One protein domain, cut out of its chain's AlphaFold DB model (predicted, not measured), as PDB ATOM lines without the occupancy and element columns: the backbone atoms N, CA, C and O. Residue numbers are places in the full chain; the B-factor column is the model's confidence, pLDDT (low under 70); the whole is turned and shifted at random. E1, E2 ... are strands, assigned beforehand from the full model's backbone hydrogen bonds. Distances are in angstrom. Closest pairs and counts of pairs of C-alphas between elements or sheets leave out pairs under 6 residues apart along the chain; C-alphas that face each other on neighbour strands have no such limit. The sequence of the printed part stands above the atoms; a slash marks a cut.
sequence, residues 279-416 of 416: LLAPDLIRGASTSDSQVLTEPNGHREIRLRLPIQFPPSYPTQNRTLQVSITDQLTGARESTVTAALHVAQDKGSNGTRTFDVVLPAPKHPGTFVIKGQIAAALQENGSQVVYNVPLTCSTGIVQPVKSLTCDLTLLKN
ATOM      1  N   LEU A 279     183.667 186.222 209.356       91.00
ATOM      2  CA  LEU A 279     185.098 186.000 209.562       91.00
ATOM      3  C   LEU A 279     185.861 186.985 208.685       91.00
ATOM      4  O   LEU A 279     185.715 186.986 207.461       91.00
ATOM      5  N   LEU A 280     186.649 187.835 209.330       90.44
ATOM      6  CA  LEU A 280     187.497 188.812 208.665       90.44
ATOM      7  C   LEU A 280     188.871 188.192 208.368       90.44
ATOM      8  O   LEU A 280     189.203 187.111 208.866       90.44
ATOM      9  N   ALA A 281     189.665 188.869 207.539       88.12
ATOM     10  CA  ALA A 281     191.029 188.445 207.242       88.12
ATOM     11  C   ALA A 281     191.849 188.255 208.540       88.12
ATOM     12  O   ALA A 281     191.776 189.105 209.431       88.12
ATOM     13  N   PRO A 282     192.605 187.149 208.669       89.38
ATOM     14  CA  PRO A 282     193.399 186.875 209.859       89.38
ATOM     15  C   PRO A 282     194.680 187.718 209.892       89.38
ATOM     16  O   PRO A 282     195.327 187.900 208.859       89.38
ATOM     17  N   ASP A 283     195.120 188.112 211.087       87.94
ATOM     18  CA  ASP A 283     196.471 188.634 211.292       87.94
ATOM     19  C   ASP A 283     197.408 187.481 211.673       87.94
ATOM     20  O   ASP A 283     197.222 186.798 212.685       87.94
ATOM     21  N   LEU A 284     198.439 187.249 210.862       80.31
ATOM     22  CA  LEU A 284     199.510 186.307 211.188       80.31
ATOM     23  C   LEU A 284     200.434 186.934 212.231       80.31
ATOM     24  O   LEU A 284     201.137 187.908 211.950       80.31
ATOM     25  N   ILE A 285     200.464 186.352 213.429       77.75
ATOM     26  CA  ILE A 285     201.337 186.816 214.504       77.75
ATOM     27  C   ILE A 285     202.743 186.287 214.210       77.75
ATOM     28  O   ILE A 285     203.041 185.116 214.438       77.75
ATOM     29  N   ARG A 286     203.609 187.151 213.670       68.38
ATOM     30  CA  ARG A 286     205.023 186.830 213.428       68.38
ATOM     31  C   ARG A 286     205.829 186.976 214.725       68.38
ATOM     32  O   ARG A 286     205.609 187.904 215.499       68.38
ATOM     33  N   GLY A 287     206.765 186.059 214.961       56.34
ATOM     34  CA  GLY A 287     207.706 186.129 216.078       56.34
ATOM     35  C   GLY A 287     208.796 187.175 215.831       56.34
ATOM     36  O   GLY A 287     209.009 187.609 214.704       56.34
ATOM     37  N   ALA A 288     209.520 187.554 216.885       44.88
ATOM     38  CA  ALA A 288     210.554 188.597 216.846       44.88
ATOM     39  C   ALA A 288     211.795 188.258 215.983       44.88
ATOM     40  O   ALA A 288     212.672 189.102 215.819       44.88
ATOM     41  N   SER A 289     211.890 187.037 215.443       46.84
ATOM     42  CA  SER A 289     213.024 186.566 214.642       46.84
ATOM     43  C   SER A 289     212.723 186.668 213.146       46.84
ATOM     44  O   SER A 289     211.743 186.123 212.641       46.84
ATOM     45  N   THR A 290     213.594 187.389 212.452       46.03
ATOM     46  CA  THR A 290     213.561 187.723 211.030       46.03
ATOM     47  C   THR A 290     213.593 186.485 210.133       46.03
ATOM     48  O   THR A 290     214.653 185.947 209.824       46.03
ATOM     49  N   SER A 291     212.433 186.069 209.644       48.97
ATOM     50  CA  SER A 291     212.294 185.505 208.301       48.97
ATOM     51  C   SER A 291     210.851 185.704 207.851       48.97
ATOM     52  O   SER A 291     209.942 185.750 208.678       48.97
ATOM     53  N   ASP A 292     210.614 185.798 206.548       53.38
ATOM     54  CA  ASP A 292     209.270 185.830 205.955       53.38
ATOM     55  C   ASP A 292     208.456 184.534 206.168       53.38
ATOM     56  O   ASP A 292     207.422 184.330 205.533       53.38
ATOM     57  N   SER A 293     208.892 183.649 207.072       58.66
ATOM     58  CA  SER A 293     208.185 182.421 207.403       58.66
ATOM     59  C   SER A 293     206.951 182.705 208.261       58.66
ATOM     60  O   SER A 293     207.018 183.338 209.315       58.66
ATOM     61  N   GLN A 294     205.812 182.171 207.824       69.00
ATOM     62  CA  GLN A 294     204.553 182.148 208.578       69.00
ATOM     63  C   GLN A 294     204.563 181.113 209.722       69.00
ATOM     64  O   GLN A 294     203.575 180.994 210.445       69.00
ATOM     65  N   VAL A 295     205.659 180.361 209.885       70.44
ATOM     66  CA  VAL A 295     205.818 179.311 210.896       70.44
ATOM     67  C   VAL A 295     206.825 179.747 211.955       70.44
ATOM     68  O   VAL A 295     207.991 180.001 211.657       70.44
ATOM     69  N   LEU A 296     206.385 179.773 213.209       64.88
ATOM     70  CA  LEU A 296     207.228 180.043 214.367       64.88
ATOM     71  C   LEU A 296     207.848 178.744 214.868       64.88
ATOM     72  O   LEU A 296     207.202 177.700 214.846       64.88
ATOM     73  N   THR A 297     209.102 178.805 215.310       71.81
ATOM     74  CA  THR A 297     209.776 177.684 215.977       71.81
ATOM     75  C   THR A 297     210.053 178.091 217.415       71.81
ATOM     76  O   THR A 297     210.817 179.023 217.659       71.81
ATOM     77  N   GLU A 298     209.400 177.420 218.354       70.88
ATOM     78  CA  GLU A 298     209.561 177.651 219.784       70.88
ATOM     79  C   GLU A 298     210.927 177.135 220.281       70.88
ATOM     80  O   GLU A 298     211.526 176.259 219.648       70.88
ATOM     81  N   PRO A 299     211.440 177.620 221.431       65.19
ATOM     82  CA  PRO A 299     212.741 177.204 221.975       65.19
ATOM     83  C   PRO A 299     212.884 175.694 222.219       65.19
ATOM     84  O   PRO A 299     213.991 175.168 222.272       65.19
ATOM     85  N   ASN A 300     211.762 174.988 222.364       70.50
ATOM     86  CA  ASN A 300     211.681 173.536 222.518       70.50
ATOM     87  C   ASN A 300     211.631 172.774 221.171       70.50
ATOM     88  O   ASN A 300     211.449 171.559 221.165       70.50
ATOM     89  N   GLY A 301     211.764 173.471 220.038       70.38
ATOM     90  CA  GLY A 301     211.743 172.907 218.686       70.38
ATOM     91  C   GLY A 301     210.346 172.693 218.094       70.38
ATOM     92  O   GLY A 301     210.241 172.260 216.944       70.38
ATOM     93  N   HIS A 302     209.269 172.995 218.829       77.62
ATOM     94  CA  HIS A 302     207.912 172.893 218.294       77.62
ATOM     95  C   HIS A 302     207.655 173.981 217.249       77.62
ATOM     96  O   HIS A 302     207.932 175.157 217.474       77.62
ATOM     97  N   ARG A 303     207.106 173.577 216.099       84.06
ATOM     98  CA  ARG A 303     206.712 174.493 215.028       84.06
ATOM     99  C   ARG A 303     205.219 174.774 215.094       84.06
ATOM    100  O   ARG A 303     204.412 173.842 215.100       84.06
ATOM    101  N   GLU A 304     204.857 176.045 215.092       88.25
ATOM    102  CA  GLU A 304     203.475 176.482 215.241       88.25
ATOM    103  C   GLU A 304     203.151 177.709 214.396       88.25
ATOM    104  O   GLU A 304     204.022 178.440 213.929       88.25
ATOM    105  N   ILE A 305     201.858 177.915 214.187       88.31
ATOM    106  CA  ILE A 305     201.296 179.042 213.459       88.31
ATOM    107  C   ILE A 305     200.348 179.743 214.418       88.31
ATOM    108  O   ILE A 305     199.385 179.145 214.903       88.31
ATOM    109  N   ARG A 306     200.636 181.013 214.696       89.94
ATOM    110  CA  ARG A 306     199.817 181.862 215.558       89.94
ATOM    111  C   ARG A 306     199.003 182.818 214.702       89.94
ATOM    112  O   ARG A 306     199.556 183.532 213.864       89.94
ATOM    113  N   LEU A 307     197.697 182.835 214.920       89.94
ATOM    114  CA  LEU A 307     196.770 183.691 214.190       89.94
ATOM    115  C   LEU A 307     195.939 184.484 215.179       89.94
ATOM    116  O   LEU A 307     195.437 183.916 216.146       89.94
ATOM    117  N   ARG A 308     195.721 185.757 214.877       91.50
ATOM    118  CA  ARG A 308     194.660 186.555 215.477       91.50
ATOM    119  C   ARG A 308     193.497 186.625 214.506       91.50
ATOM    120  O   ARG A 308     193.653 187.052 213.365       91.50
ATOM    121  N   LEU A 309     192.334 186.169 214.956       92.38
ATOM    122  CA  LEU A 309     191.140 186.018 214.133       92.38
ATOM    123  C   LEU A 309     190.061 187.007 214.576       92.38
ATOM    124  O   LEU A 309     189.419 186.781 215.608       92.38
ATOM    125  N   PRO A 310     189.841 188.100 213.826       93.31
ATOM    126  CA  PRO A 310     188.723 188.991 214.072       93.31
ATOM    127  C   PRO A 310     187.430 188.428 213.459       93.31
ATOM    128  O   PRO A 310     187.373 188.062 212.286       93.31
ATOM    129  N   ILE A 311     186.369 188.374 214.266       93.50
ATOM    130  CA  ILE A 311     185.030 187.946 213.844       93.50
ATOM    131  C   ILE A 311     184.025 189.032 214.211       93.50
ATOM    132  O   ILE A 311     183.891 189.389 215.384       93.50
ATOM    133  N   GLN A 312     183.292 189.538 213.222       91.94
ATOM    134  CA  GLN A 312     182.212 190.494 213.446       91.94
ATOM    135  C   GLN A 312     180.904 189.754 213.727       91.94
ATOM    136  O   GLN A 312     180.426 188.989 212.889       91.94
ATOM    137  N   PHE A 313     180.313 189.982 214.903       89.56
ATOM    138  CA  PHE A 313     179.051 189.355 215.292       89.56
ATOM    139  C   PHE A 313     177.863 190.309 215.143       89.56
ATOM    140  O   PHE A 313     177.948 191.463 215.570       89.56
ATOM    141  N   PRO A 314     176.717 189.821 214.638       87.06
ATOM    142  CA  PRO A 314     175.462 190.550 214.737       87.06
ATOM    143  C   PRO A 314     175.064 190.833 216.200       87.06
ATOM    144  O   PRO A 314     175.340 189.993 217.064       87.06
ATOM    145  N   PRO A 315     174.356 191.946 216.496       80.56
ATOM    146  CA  PRO A 315     174.038 192.371 217.867       80.56
ATOM    147  C   PRO A 315     173.359 191.309 218.747       80.56
ATOM    148  O   PRO A 315     173.593 191.264 219.953       80.56
ATOM    149  N   SER A 316     172.549 190.428 218.155       78.44
ATOM    150  CA  SER A 316     171.804 189.376 218.867       78.44
ATOM    151  C   SER A 316     172.299 187.963 218.542       78.44
ATOM    152  O   SER A 316     171.552 186.994 218.686       78.44
ATOM    153  N   TYR A 317     173.534 187.821 218.054       85.75
ATOM    154  CA  TYR A 317     174.075 186.506 217.727       85.75
ATOM    155  C   TYR A 317     174.448 185.722 219.002       85.75
ATOM    156  O   TYR A 317     175.194 186.234 219.844       85.75
ATOM    157  N   PRO A 318     173.972 184.471 219.171       85.38
ATOM    158  CA  PRO A 318     174.273 183.683 220.358       85.38
ATOM    159  C   PRO A 318     175.728 183.202 220.332       85.38
ATOM    160  O   PRO A 318     176.119 182.436 219.458       85.38
ATOM    161  N   THR A 319     176.537 183.606 221.316       85.25
ATOM    162  CA  THR A 319     177.927 183.112 221.452       85.25
ATOM    163  C   THR A 319     178.084 181.989 222.477       85.25
ATOM    164  O   THR A 319     179.150 181.386 222.570       85.25
ATOM    165  N   GLN A 320     177.042 181.702 223.259       87.12
ATOM    166  CA  GLN A 320     177.025 180.564 224.181       87.12
ATOM    167  C   GLN A 320     176.866 179.251 223.412       87.12
ATOM    168  O   GLN A 320     176.177 179.208 222.393       87.12
ATOM    169  N   ASN A 321     177.511 178.182 223.890       88.38
ATOM    170  CA  ASN A 321     177.533 176.868 223.228       88.38
ATOM    171  C   ASN A 321     177.960 176.937 221.751       88.38
ATOM    172  O   ASN A 321     177.477 176.178 220.905       88.38
ATOM    173  N   ARG A 322     178.839 177.890 221.429       93.00
ATOM    174  CA  ARG A 322     179.462 178.034 220.118       93.00
ATOM    175  C   ARG A 322     180.973 177.961 220.240       93.00
ATOM    176  O   ARG A 322     181.558 178.502 221.182       93.00
ATOM    177  N   THR A 323     181.594 177.340 219.249       94.00
ATOM    178  CA  THR A 323     183.048 177.231 219.151       94.00
ATOM    179  C   THR A 323     183.532 177.688 217.785       94.00
ATOM    180  O   THR A 323     182.913 177.364 216.777       94.00
ATOM    181  N   LEU A 324     184.625 178.444 217.759       94.75
ATOM    182  CA  LEU A 324     185.441 178.666 216.575       94.75
ATOM    183  C   LEU A 324     186.349 177.452 216.409       94.75
ATOM    184  O   LEU A 324     187.088 177.111 217.329       94.75
ATOM    185  N   GLN A 325     186.298 176.818 215.247       95.25
ATOM    186  CA  GLN A 325     187.214 175.757 214.863       95.25
ATOM    187  C   GLN A 325     188.088 176.269 213.730       95.25
ATOM    188  O   GLN A 325     187.589 176.764 212.718       95.25
ATOM    189  N   VAL A 326     189.397 176.151 213.908       95.12
ATOM    190  CA  VAL A 326     190.387 176.568 212.917       95.12
ATOM    191  C   VAL A 326     191.216 175.353 212.579       95.12
ATOM    192  O   VAL A 326     191.662 174.645 213.479       95.12
ATOM    193  N   SER A 327     191.391 175.080 211.296       95.06
ATOM    194  CA  SER A 327     192.077 173.880 210.834       95.06
ATOM    195  C   SER A 327     193.027 174.174 209.693       95.06
ATOM    196  O   SER A 327     192.829 175.132 208.950       95.06
ATOM    197  N   ILE A 328     194.053 173.341 209.551       93.12
ATOM    198  CA  ILE A 328     194.943 173.352 208.394       93.12
ATOM    199  C   ILE A 328     194.559 172.174 207.511       93.12
ATOM    200  O   ILE A 328     194.471 171.046 207.991       93.12
ATOM    201  N   THR A 329     194.294 172.444 206.237       93.38
ATOM    202  CA  THR A 329     193.944 171.430 205.238       93.38
ATOM    203  C   THR A 329     194.974 171.437 204.120       93.38
ATOM    204  O   THR A 329     195.267 172.496 203.567       93.38
ATOM    205  N   ASP A 330     195.515 170.276 203.780       91.38
ATOM    206  CA  ASP A 330     196.381 170.094 202.618       91.38
ATOM    207  C   ASP A 330     195.568 170.284 201.323       91.38
ATOM    208  O   ASP A 330     194.506 169.681 201.155       91.38
ATOM    209  N   GLN A 331     196.030 171.149 200.412       90.25
ATOM    210  CA  GLN A 331     195.299 171.431 199.169       90.25
ATOM    211  C   GLN A 331     195.324 170.288 198.157       90.25
ATOM    212  O   GLN A 331     194.412 170.190 197.338       90.25
ATOM    213  N   LEU A 332     196.367 169.464 198.177       90.06
ATOM    214  CA  LEU A 332     196.531 168.363 197.242       90.06
ATOM    215  C   LEU A 332     195.658 167.175 197.646       90.06
ATOM    216  O   LEU A 332     195.009 166.570 196.798       90.06
ATOM    217  N   THR A 333     195.655 166.835 198.934       91.00
ATOM    218  CA  THR A 333     194.973 165.633 199.440       91.00
ATOM    219  C   THR A 333     193.601 165.921 200.042       91.00
ATOM    220  O   THR A 333     192.788 165.009 200.178       91.00
ATOM    221  N   GLY A 334     193.335 167.171 200.437       89.12
ATOM    222  CA  GLY A 334     192.161 167.538 201.227       89.12
ATOM    223  C   GLY A 334     192.229 167.069 202.685       89.12
ATOM    224  O   GLY A 334     191.251 167.227 203.420       89.12
ATOM    225  N   ALA A 335     193.349 166.485 203.122       90.56
ATOM    226  CA  ALA A 335     193.508 165.986 204.479       90.56
ATOM    227  C   ALA A 335     193.611 167.137 205.485       90.56
ATOM    228  O   ALA A 335     194.278 168.147 205.253       90.56
ATOM    229  N   ARG A 336     192.945 166.979 206.632       93.56
ATOM    230  CA  ARG A 336     193.019 167.929 207.742       93.56
ATOM    231  C   ARG A 336     194.220 167.596 208.627       93.56
ATOM    232  O   ARG A 336     194.163 166.644 209.398       93.56
ATOM    233  N   GLU A 337     195.261 168.415 208.539       92.44
ATOM    234  CA  GLU A 337     196.544 168.251 209.238       92.44
ATOM    235  C   GLU A 337     196.456 168.570 210.731       92.44
ATOM    236  O   GLU A 337     197.036 167.892 211.580       92.44
ATOM    237  N   SER A 338     195.724 169.627 211.076       91.56
ATOM    238  CA  SER A 338     195.559 170.055 212.462       91.56
ATOM    239  C   SER A 338     194.246 170.800 212.656       91.56
ATOM    240  O   SER A 338     193.625 171.279 211.704       91.56
ATOM    241  N   THR A 339     193.760 170.852 213.896       94.31
ATOM    242  CA  THR A 339     192.570 171.624 214.274       94.31
ATOM    243  C   THR A 339     192.696 172.103 215.708       94.31
ATOM    244  O   THR A 339     193.112 171.345 216.582       94.31
ATOM    245  N   VAL A 340     192.296 173.346 215.945       94.12
ATOM    246  CA  VAL A 340     192.145 173.939 217.272       94.12
ATOM    247  C   VAL A 340     190.729 174.477 217.424       94.12
ATOM    248  O   VAL A 340     190.116 174.935 216.457       94.12
ATOM    249  N   THR A 341     190.214 174.416 218.648       93.06
ATOM    250  CA  THR A 341     188.858 174.843 218.989       93.06
ATOM    251  C   THR A 341     188.921 175.879 220.103       93.06
ATOM    252  O   THR A 341     189.560 175.644 221.126       93.06
ATOM    253  N   ALA A 342     188.226 177.002 219.933       91.12
ATOM    254  CA  ALA A 342     188.104 178.063 220.929       91.12
ATOM    255  C   ALA A 342     186.628 178.390 221.187       91.12
ATOM    256  O   ALA A 342     185.820 178.449 220.262       91.12
ATOM    257  N   ALA A 343     186.245 178.615 222.443       89.94
ATOM    258  CA  ALA A 343     184.870 178.974 222.778       89.94
ATOM    259  C   ALA A 343     184.573 180.446 222.428       89.94
ATOM    260  O   ALA A 343     185.301 181.346 222.846       89.94
ATOM    261  N   LEU A 344     183.469 180.720 221.718       86.25
ATOM    262  CA  LEU A 344     183.167 182.076 221.218       86.25
ATOM    263  C   LEU A 344     182.854 183.109 222.313       86.25
ATOM    264  O   LEU A 344     182.896 184.318 222.071       86.25
ATOM    265  N   HIS A 345     182.496 182.658 223.515       82.25
ATOM    266  CA  HIS A 345     182.222 183.544 224.646       82.25
ATOM    267  C   HIS A 345     183.497 184.027 225.359       82.25
ATOM    268  O   HIS A 345     183.407 184.968 226.143       82.25
ATOM    269  N   VAL A 346     184.664 183.444 225.056       81.12
ATOM    270  CA  VAL A 346     185.973 183.770 225.659       81.12
ATOM    271  C   VAL A 346     186.818 184.623 224.699       81.12
ATOM    272  O   VAL A 346     188.017 184.422 224.544       81.12
ATOM    273  N   ALA A 347     186.179 185.556 223.988       78.88
ATOM    274  CA  ALA A 347     186.894 186.490 223.121       78.88
ATOM    275  C   ALA A 347     187.889 187.337 223.924       78.88
ATOM    276  O   ALA A 347     187.573 187.750 225.042       78.88
ATOM    277  N   GLN A 348     189.052 187.609 223.333       74.75
ATOM    278  CA  GLN A 348     190.130 188.338 224.000       74.75
ATOM    279  C   GLN A 348     189.841 189.837 224.050       74.75
ATOM    280  O   GLN A 348     189.872 190.414 225.132       74.75
ATOM    281  N   ASP A 349     189.426 190.428 222.925       76.62
ATOM    282  CA  ASP A 349     188.992 191.823 222.866       76.62
ATOM    283  C   ASP A 349     187.588 191.963 222.270       76.62
ATOM    284  O   ASP A 349     187.125 191.138 221.473       76.62
ATOM    285  N   LYS A 350     186.905 193.048 222.650       79.12
ATOM    286  CA  LYS A 350     185.609 193.459 222.096       79.12
ATOM    287  C   LYS A 350     185.741 194.856 221.495       79.12
ATOM    288  O   LYS A 350     185.839 195.839 222.226       79.12
ATOM    289  N   GLY A 351     185.733 194.937 220.169       76.31
ATOM    290  CA  GLY A 351     185.686 196.197 219.434       76.31
ATOM    291  C   GLY A 351     184.304 196.858 219.507       76.31
ATOM    292  O   GLY A 351     183.288 196.201 219.739       76.31
ATOM    293  N   SER A 352     184.251 198.167 219.261       74.31
ATOM    294  CA  SER A 352     183.022 198.977 219.333       74.31
ATOM    295  C   SER A 352     181.970 198.641 218.265       74.31
ATOM    296  O   SER A 352     180.801 198.966 218.439       74.31
ATOM    297  N   ASN A 353     182.352 197.957 217.183       84.19
ATOM    298  CA  ASN A 353     181.475 197.570 216.069       84.19
ATOM    299  C   ASN A 353     180.944 196.121 216.160       84.19
ATOM    300  O   ASN A 353     180.490 195.568 215.156       84.19
ATOM    301  N   GLY A 354     181.056 195.474 217.328       85.19
ATOM    302  CA  GLY A 354     180.662 194.073 217.523       85.19
ATOM    303  C   GLY A 354     181.719 193.042 217.101       85.19
ATOM    304  O   GLY A 354     181.459 191.838 217.174       85.19
ATOM    305  N   THR A 355     182.912 193.488 216.693       92.00
ATOM    306  CA  THR A 355     184.047 192.599 216.400       92.00
ATOM    307  C   THR A 355     184.638 192.023 217.678       92.00
ATOM    308  O   THR A 355     184.811 192.725 218.675       92.00
ATOM    309  N   ARG A 356     184.970 190.735 217.641       92.62
ATOM    310  CA  ARG A 356     185.663 190.011 218.704       92.62
ATOM    311  C   ARG A 356     186.903 189.329 218.147       92.62
ATOM    312  O   ARG A 356     186.837 188.774 217.053       92.62
ATOM    313  N   THR A 357     188.002 189.361 218.889       92.56
ATOM    314  CA  THR A 357     189.273 188.747 218.482       92.56
ATOM    315  C   THR A 357     189.526 187.436 219.218       92.56
ATOM    316  O   THR A 357     189.215 187.290 220.405       92.56
ATOM    317  N   PHE A 358     190.091 186.471 218.493       92.50
ATOM    318  CA  PHE A 358     190.484 185.168 219.013       92.50
ATOM    319  C   PHE A 358     191.905 184.856 218.556       92.50
ATOM    320  O   PHE A 358     192.131 184.679 217.358       92.50
ATOM    321  N   ASP A 359     192.846 184.757 219.491       91.44
ATOM    322  CA  ASP A 359     194.176 184.249 219.171       91.44
ATOM    323  C   ASP A 359     194.148 182.715 219.220       91.44
ATOM    324  O   ASP A 359     193.703 182.108 220.201       91.44
ATOM    325  N   VAL A 360     194.595 182.081 218.139       91.06
ATOM    326  CA  VAL A 360     194.658 180.625 217.993       91.06
ATOM    327  C   VAL A 360     196.072 180.189 217.637       91.06
ATOM    328  O   VAL A 360     196.793 180.878 216.912       91.06
ATOM    329  N   VAL A 361     196.454 179.020 218.140       91.00
ATOM    330  CA  VAL A 361     197.758 178.407 217.885       91.00
ATOM    331  C   VAL A 361     197.533 177.045 217.249       91.00
ATOM    332  O   VAL A 361     196.834 176.197 217.804       91.00
ATOM    333  N   LEU A 362     198.094 176.851 216.060       90.94
ATOM    334  CA  LEU A 362     197.995 175.618 215.289       90.94
ATOM    335  C   LEU A 362     199.374 174.964 215.187       90.94
ATOM    336  O   LEU A 362     200.336 175.651 214.835       90.94
ATOM    337  N   PRO A 363     199.491 173.645 215.404       90.50
ATOM    338  CA  PRO A 363     200.685 172.908 215.014       90.50
ATOM    339  C   PRO A 363     200.950 173.095 213.517       90.50
ATOM    340  O   PRO A 363     200.033 172.930 212.704       90.50
ATOM    341  N   ALA A 364     202.186 173.439 213.160       86.75
ATOM    342  CA  ALA A 364     202.568 173.594 211.762       86.75
ATOM    343  C   ALA A 364     202.587 172.229 211.043       86.75
ATOM    344  O   ALA A 364     202.908 171.214 211.674       86.75
ATOM    345  N   PRO A 365     202.294 172.185 209.730       87.25
ATOM    346  CA  PRO A 365     202.414 170.964 208.941       87.25
ATOM    347  C   PRO A 365     203.809 170.341 209.040       87.25
ATOM    348  O   PRO A 365     204.827 171.039 209.076       87.25
ATOM    349  N   LYS A 366     203.859 169.006 209.074       87.19
ATOM    350  CA  LYS A 366     205.111 168.246 209.245       87.19
ATOM    351  C   LYS A 366     205.879 168.026 207.941       87.19
ATOM    352  O   LYS A 366     206.995 167.514 207.980       87.19
ATOM    353  N   HIS A 367     205.299 168.399 206.806       86.00
ATOM    354  CA  HIS A 367     205.888 168.242 205.482       86.00
ATOM    355  C   HIS A 367     205.710 169.519 204.644       86.00
ATOM    356  O   HIS A 367     204.836 170.337 204.948       86.00
ATOM    357  N   PRO A 368     206.537 169.718 203.601       85.12
ATOM    358  CA  PRO A 368     206.339 170.786 202.625       85.12
ATOM    359  C   PRO A 368     205.008 170.626 201.889       85.12
ATOM    360  O   PRO A 368     204.499 169.510 201.745       85.12
ATOM    361  N   GLY A 369     204.457 171.735 201.403       86.19
ATOM    362  CA  GLY A 369     203.187 171.705 200.686       86.19
ATOM    363  C   GLY A 369     202.481 173.053 200.623       86.19
ATOM    364  O   GLY A 369     202.948 174.066 201.147       86.19
ATOM    365  N   THR A 370     201.324 173.044 199.961       88.88
ATOM    366  CA  THR A 370     200.384 174.167 199.992       88.88
ATOM    367  C   THR A 370     199.196 173.777 200.851       88.88
ATOM    368  O   THR A 370     198.527 172.778 200.586       88.88
ATOM    369  N   PHE A 371     198.925 174.581 201.869       89.69
ATOM    370  CA  PHE A 371     197.852 174.334 202.817       89.69
ATOM    371  C   PHE A 371     196.905 175.527 202.868       89.69
ATOM    372  O   PHE A 371     197.291 176.667 202.608       89.69
ATOM    373  N   VAL A 372     195.659 175.268 203.241       90.88
ATOM    374  CA  VAL A 372     194.661 176.299 203.527       90.88
ATOM    375  C   VAL A 372     194.371 176.286 205.009       90.88
ATOM    376  O   VAL A 372     194.063 175.234 205.573       90.88
ATOM    377  N   ILE A 373     194.413 177.459 205.629       91.62
ATOM    378  CA  ILE A 373     193.827 177.627 206.953       91.62
ATOM    379  C   ILE A 373     192.343 177.881 206.767       91.62
ATOM    380  O   ILE A 373     191.954 178.852 206.122       91.62
ATOM    381  N   LYS A 374     191.521 177.020 207.354       93.38
ATOM    382  CA  LYS A 374     190.068 177.104 207.296       93.38
ATOM    383  C   LYS A 374     189.501 177.477 208.658       93.38
ATOM    384  O   LYS A 374     189.930 176.923 209.668       93.38
ATOM    385  N   GLY A 375     188.528 178.378 208.682       93.31
ATOM    386  CA  GLY A 375     187.773 178.766 209.871       93.31
ATOM    387  C   GLY A 375     186.308 178.377 209.743       93.31
ATOM    388  O   GLY A 375     185.691 178.620 208.710       93.31
ATOM    389  N   GLN A 376     185.735 177.805 210.793       94.00
ATOM    390  CA  GLN A 376     184.302 177.532 210.880       94.00
ATOM    391  C   GLN A 376     183.789 177.782 212.292       94.00
ATOM    392  O   GLN A 376     184.549 177.734 213.259       94.00
ATOM    393  N   ILE A 377     182.491 178.034 212.423       94.00
ATOM    394  CA  ILE A 377     181.835 178.108 213.726       94.00
ATOM    395  C   ILE A 377     180.934 176.885 213.867       94.00
ATOM    396  O   ILE A 377     180.226 176.511 212.935       94.00
ATOM    397  N   ALA A 378     180.952 176.272 215.045       93.38
ATOM    398  CA  ALA A 378     180.122 175.125 215.368       93.38
ATOM    399  C   ALA A 378     179.236 175.395 216.589       93.38
ATOM    400  O   ALA A 378     179.663 176.042 217.552       93.38
ATOM    401  N   ALA A 379     178.012 174.881 216.552       92.69
ATOM    402  CA  ALA A 379     177.014 174.923 217.606       92.69
ATOM    403  C   ALA A 379     176.872 173.568 218.286       92.69
ATOM    404  O   ALA A 379     176.593 172.574 217.630       92.69
ATOM    405  N   ALA A 380     177.021 173.551 219.608       91.94
ATOM    406  CA  ALA A 380     176.733 172.393 220.437       91.94
ATOM    407  C   ALA A 380     175.305 172.484 220.983       91.94
ATOM    408  O   ALA A 380     174.973 173.437 221.693       91.94
ATOM    409  N   LEU A 381     174.469 171.498 220.669       88.81
ATOM    410  CA  LEU A 381     173.064 171.460 221.069       88.81
ATOM    411  C   LEU A 381     172.742 170.123 221.736       88.81
ATOM    412  O   LEU A 381     173.329 169.101 221.399       88.81
ATOM    413  N   GLN A 382     171.809 170.135 222.687       88.69
ATOM    414  CA  GLN A 382     171.300 168.916 223.314       88.69
ATOM    415  C   GLN A 382     170.126 168.369 222.498       88.69
ATOM    416  O   GLN A 382     169.171 169.094 222.218       88.69
ATOM    417  N   GLU A 383     170.198 167.093 222.131       85.44
ATOM    418  CA  GLU A 383     169.178 166.362 221.380       85.44
ATOM    419  C   GLU A 383     169.040 164.953 221.940       85.44
ATOM    420  O   GLU A 383     170.020 164.215 222.016       85.44
ATOM    421  N   ASN A 384     167.825 164.569 222.345       87.19
ATOM    422  CA  ASN A 384     167.529 163.231 222.871       87.19
ATOM    423  C   ASN A 384     168.528 162.758 223.954       87.19
ATOM    424  O   ASN A 384     168.902 161.589 224.005       87.19
ATOM    425  N   GLY A 385     168.987 163.682 224.808       87.75
ATOM    426  CA  GLY A 385     169.949 163.412 225.884       87.75
ATOM    427  C   GLY A 385     171.423 163.341 225.461       87.75
ATOM    428  O   GLY A 385     172.266 163.036 226.298       87.75
ATOM    429  N   SER A 386     171.749 163.619 224.194       87.62
ATOM    430  CA  SER A 386     173.119 163.655 223.668       87.62
ATOM    431  C   SER A 386     173.478 165.032 223.113       87.62
ATOM    432  O   SER A 386     172.631 165.749 222.584       87.62
ATOM    433  N   GLN A 387     174.757 165.402 223.196       89.81
ATOM    434  CA  GLN A 387     175.259 166.627 222.580       89.81
ATOM    435  C   GLN A 387     175.600 166.378 221.109       89.81
ATOM    436  O   GLN A 387     176.472 165.568 220.800       89.81
ATOM    437  N   VAL A 388     174.953 167.115 220.211       91.00
ATOM    438  CA  VAL A 388     175.203 167.090 218.765       91.00
ATOM    439  C   VAL A 388     175.849 168.410 218.348       91.00
ATOM    440  O   VAL A 388     175.537 169.468 218.901       91.00
ATOM    441  N   VAL A 389     176.790 168.345 217.403       89.75
ATOM    442  CA  VAL A 389     177.538 169.507 216.913       89.75
ATOM    443  C   VAL A 389     177.173 169.791 215.462       89.75
ATOM    444  O   VAL A 389     177.311 168.917 214.611       89.75
ATOM    445  N   TYR A 390     176.763 171.026 215.187       90.81
ATOM    446  CA  TYR A 390     176.393 171.502 213.855       90.81
ATOM    447  C   TYR A 390     177.319 172.624 213.404       90.81
ATOM    448  O   TYR A 390     177.622 173.520 214.192       90.81
ATOM    449  N   ASN A 391     177.730 172.622 212.138       90.81
ATOM    450  CA  ASN A 391     178.384 173.787 211.546       90.81
ATOM    451  C   ASN A 391     177.345 174.881 211.312       90.81
ATOM    452  O   ASN A 391     176.247 174.600 210.840       90.81
ATOM    453  N   VAL A 392     177.686 176.126 211.637       90.06
ATOM    454  CA  VAL A 392     176.762 177.253 211.487       90.06
ATOM    455  C   VAL A 392     177.103 178.087 210.249       90.06
ATOM    456  O   VAL A 392     178.283 178.232 209.916       90.06
ATOM    457  N   PRO A 393     176.099 178.705 209.605       88.75
ATOM    458  CA  PRO A 393     176.324 179.643 208.513       88.75
ATOM    459  C   PRO A 393     177.154 180.854 208.936       88.75
ATOM    460  O   PRO A 393     176.936 181.442 210.002       88.75
ATOM    461  N   LEU A 394     178.062 181.261 208.056       87.94
ATOM    462  CA  LEU A 394     178.965 182.390 208.246       87.94
ATOM    463  C   LEU A 394     179.244 183.100 206.909       87.94
ATOM    464  O   LEU A 394     178.983 182.567 205.826       87.94
ATOM    465  N   THR A 395     179.756 184.324 206.993       87.75
ATOM    466  CA  THR A 395     180.226 185.107 205.841       87.75
ATOM    467  C   THR A 395     181.741 185.262 205.917       87.75
ATOM    468  O   THR A 395     182.298 185.419 207.001       87.75
ATOM    469  N   CYS A 396     182.412 185.232 204.768       85.75
ATOM    470  CA  CYS A 396     183.866 185.344 204.674       85.75
ATOM    471  C   CYS A 396     184.253 186.690 204.053       85.75
ATOM    472  O   CYS A 396     184.007 186.912 202.872       85.75
ATOM    473  N   SER A 397     184.880 187.572 204.829       85.38
ATOM    474  CA  SER A 397     185.517 188.799 204.334       85.38
ATOM    475  C   SER A 397     187.025 188.572 204.264       85.38
ATOM    476  O   SER A 397     187.814 189.112 205.040       85.38
ATOM    477  N   THR A 398     187.412 187.660 203.378       77.94
ATOM    478  CA  THR A 398     188.811 187.281 203.167       77.94
ATOM    479  C   THR A 398     189.211 187.634 201.741       77.94
ATOM    480  O   THR A 398     188.353 187.802 200.877       77.94
ATOM    481  N   GLY A 399     190.515 187.700 201.465       71.88
ATOM    482  CA  GLY A 399     191.005 187.831 200.088       71.88
ATOM    483  C   GLY A 399     190.724 186.601 199.209       71.88
ATOM    484  O   GLY A 399     191.012 186.638 198.016       71.88
ATOM    485  N   ILE A 400     190.189 185.514 199.780       74.81
ATOM    486  CA  ILE A 400     189.807 184.294 199.068       74.81
ATOM    487  C   ILE A 400     188.308 184.352 198.764       74.81
ATOM    488  O   ILE A 400     187.479 184.534 199.659       74.81
ATOM    489  N   VAL A 401     187.957 184.176 197.488       71.62
ATOM    490  CA  VAL A 401     186.560 184.158 197.036       71.62
ATOM    491  C   VAL A 401     185.863 182.928 197.610       71.62
ATOM    492  O   VAL A 401     186.251 181.795 197.334       71.62
ATOM    493  N   GLN A 402     184.824 183.162 198.405       67.75
ATOM    494  CA  GLN A 402     183.972 182.139 199.005       67.75
ATOM    495  C   GLN A 402     182.504 182.510 198.763       67.75
ATOM    496  O   GLN A 402     182.194 183.694 198.593       67.75
ATOM    497  N   PRO A 403     181.575 181.539 198.778       64.19
ATOM    498  CA  PRO A 403     180.155 181.853 198.804       64.19
ATOM    499  C   PRO A 403     179.823 182.759 200.000       64.19
ATOM    500  O   PRO A 403     180.310 182.539 201.109       64.19
ATOM    501  N   VAL A 404     178.936 183.741 199.801       59.44
ATOM    502  CA  VAL A 404     178.480 184.690 200.845       59.44
ATOM    503  C   VAL A 404     177.889 183.974 202.074       59.44
ATOM    504  O   VAL A 404     177.865 184.514 203.183       59.44
ATOM    505  N   LYS A 405     177.437 182.733 201.872       66.56
ATOM    506  CA  LYS A 405     176.879 181.830 202.872       66.56
ATOM    507  C   LYS A 405     177.649 180.512 202.858       66.56
ATOM    508  O   LYS A 405     177.210 179.540 202.252       66.56
ATOM    509  N   SER A 406     178.819 180.511 203.483       76.50
ATOM    510  CA  SER A 406     179.618 179.298 203.643       76.50
ATOM    511  C   SER A 406     179.426 178.723 205.044       76.50
ATOM    512  O   SER A 406     179.075 179.445 205.975       76.50
ATOM    513  N   LEU A 407     179.672 177.425 205.206       86.50
ATOM    514  CA  LEU A 407     179.859 176.802 206.523       86.50
ATOM    515  C   LEU A 407     181.329 176.873 206.971       86.50
ATOM    516  O   LEU A 407     181.652 176.588 208.123       86.50
ATOM    517  N   THR A 408     182.228 177.264 206.063       89.12
ATOM    518  CA  THR A 408     183.675 177.319 206.285       89.12
ATOM    519  C   THR A 408     184.303 178.443 205.457       89.12
ATOM    520  O   THR A 408     184.039 178.556 204.265       89.12
ATOM    521  N   CYS A 409     185.171 179.259 206.048       90.62
ATOM    522  CA  CYS A 409     185.995 180.217 205.314       90.62
ATOM    523  C   CYS A 409     187.394 179.675 205.098       90.62
ATOM    524  O   CYS A 409     188.047 179.276 206.060       90.62
ATOM    525  N   ASP A 410     187.896 179.780 203.876       91.44
ATOM    526  CA  ASP A 410     189.331 179.722 203.628       91.44
ATOM    527  C   ASP A 410     189.921 181.075 204.047       91.44
ATOM    528  O   ASP A 410     189.644 182.103 203.436       91.44
ATOM    529  N   LEU A 411     190.671 181.094 205.146       89.06
ATOM    530  CA  LEU A 411     191.171 182.315 205.780       89.06
ATOM    531  C   LEU A 411     192.450 182.821 205.119       89.06
ATOM    532  O   LEU A 411     192.622 184.023 204.930       89.06
ATOM    533  N   THR A 412     193.368 181.907 204.809       88.00
ATOM    534  CA  THR A 412     194.638 182.220 204.153       88.00
ATOM    535  C   THR A 412     195.294 180.960 203.586       88.00
ATOM    536  O   THR A 412     194.994 179.839 204.013       88.00
ATOM    537  N   LEU A 413     196.202 181.156 202.631       86.81
ATOM    538  CA  LEU A 413     197.073 180.115 202.095       86.81
ATOM    539  C   LEU A 413     198.407 180.117 202.840       86.81
ATOM    540  O   LEU A 413     199.036 181.161 203.006       86.81
ATOM    541  N   LEU A 414     198.856 178.927 203.215       82.19
ATOM    542  CA  LEU A 414     200.194 178.667 203.718       82.19
ATOM    543  C   LEU A 414     200.990 177.977 202.617       82.19
ATOM    544  O   LEU A 414     200.575 176.942 202.092       82.19
ATOM    545  N   LYS A 415     202.150 178.537 202.291       77.75
ATOM    546  CA  LYS A 415     203.139 177.895 201.425       77.75
ATOM    547  C   LYS A 415     204.407 177.728 202.240       77.75
ATOM    548  O   LYS A 415     204.913 178.718 202.769       77.75
ATOM    549  N   ASN A 416     204.869 176.491 202.376       67.25
ATOM    550  CA  ASN A 416     206.091 176.165 203.103       67.25
ATOM    551  C   ASN A 416     206.991 175.258 202.277       67.25
ATOM    552  O   ASN A 416     206.464 174.269 201.713       67.25
TER     553      ASN A 416
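AT A GLANCE: This is residues 279 to 416 of the 416 residues of the protein "Glycosyl hydrolases family 16" of Bradyrhizobium yuanmingense (UniProt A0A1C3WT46). Two sheets lie partly face to face with their strands crossed: the antiparallel ribbon E1 and E4 covers part of one face of a larger, strongly twisted sheet of E2, E3, E5, E6 and E8. The longest strand, E5, runs beyond the part covered by the ribbon and folds back there as the hairpin E5 and E6, while a long loop, residues 279 to 302, brings the printed part to E1. The printed part has 138 residues, with eight named strands in the order E1 to E8 along the chain and no named helix; the class is all strand, though under half of the residues, 66, are in named elements. The larger sheet is branched at E5, with antiparallel neighbour pairs, and E7 pairs with no named strand. The whole is compact, with a radius of gyration of the C-alphas of 15.7 A and spans of 46 by 36 by 33 A.

HOW THE PARTS SIT: Residues 279 to 280 pair, parallel, with residues 396 to 397 of E7, residues 395 to 397. Residues 283 to 284 and residues 296 to 297 each pair, antiparallel, with a part of E1, residues 303 to 312. E1 is the antiparallel neighbour of E4, residues 355 to 363, at 162 degrees between directions; N 305 and O 362 are 2.8 A apart, within hydrogen-bond range. E2, residues 322 to 330, and E3, residues 336 to 343, form a hairpin, with N 324 and O 342 at 2.8 A. On the other side of E2 from E3 is E5, residues 370 to 383, antiparallel at 149 degrees, with N 325 and O 376 at 2.8 A. On the other side of E5 from E2 are E6, residues 386 to 391, and E8, residues 409 to 415. Their pairing is staggered: E8 pairs with residues 370 to 375 of E5, with N 371 and O 414 at 2.9 A, and E6 with residues 378 to 383, with N 381 and O 388 at 2.9 A. This branched sheet and the sheet E1 E4 form a sandwich, two sheets face to face, with the facing parts 9.2 A centre to centre, their best planes 16 degrees apart and the strands at 51 degrees. Across it, the closest C-alphas of E3 and E4 are those of Ser 338 and Pro 363, 6.4 A apart. E1 and E2 are near each other, with 5 pairs of C-alphas within 10 A, and E1 and E5 are apart. The closest C-alphas of E7 and E8 are those of Cys 396 and Cys 409, 5.6 A apart.

IN THESE COORDINATES: E1 begins at C-alpha 303, (206.712, 174.493, 215.028), and is 29.3 A long. E2 measures 25.6 A and E3 20.4 A from first to last C-alpha. E4 measures 25.8 A. E5 is 38.6 A long and ends at C-alpha 383, (169.178, 166.362, 221.380). E6 measures 16.7 A and E7, three residues, 6.6 A. E8 is 17.7 A long and ends at C-alpha 415, (203.139, 177.895, 201.425).

THE WHOLE: The two C-alphas farthest apart, those of Thr 290 and Asn 384, are separated by 53.5 A. The printed part has no cut, and it ends at residue 416, the chain's last. The links E3 to E4 and E7 to E8 are long, 11 residues each. Mean pLDDT of the printed part is 83.9; residues 286 to 294, 296, 299, 402 to 405 and 416 are under 70.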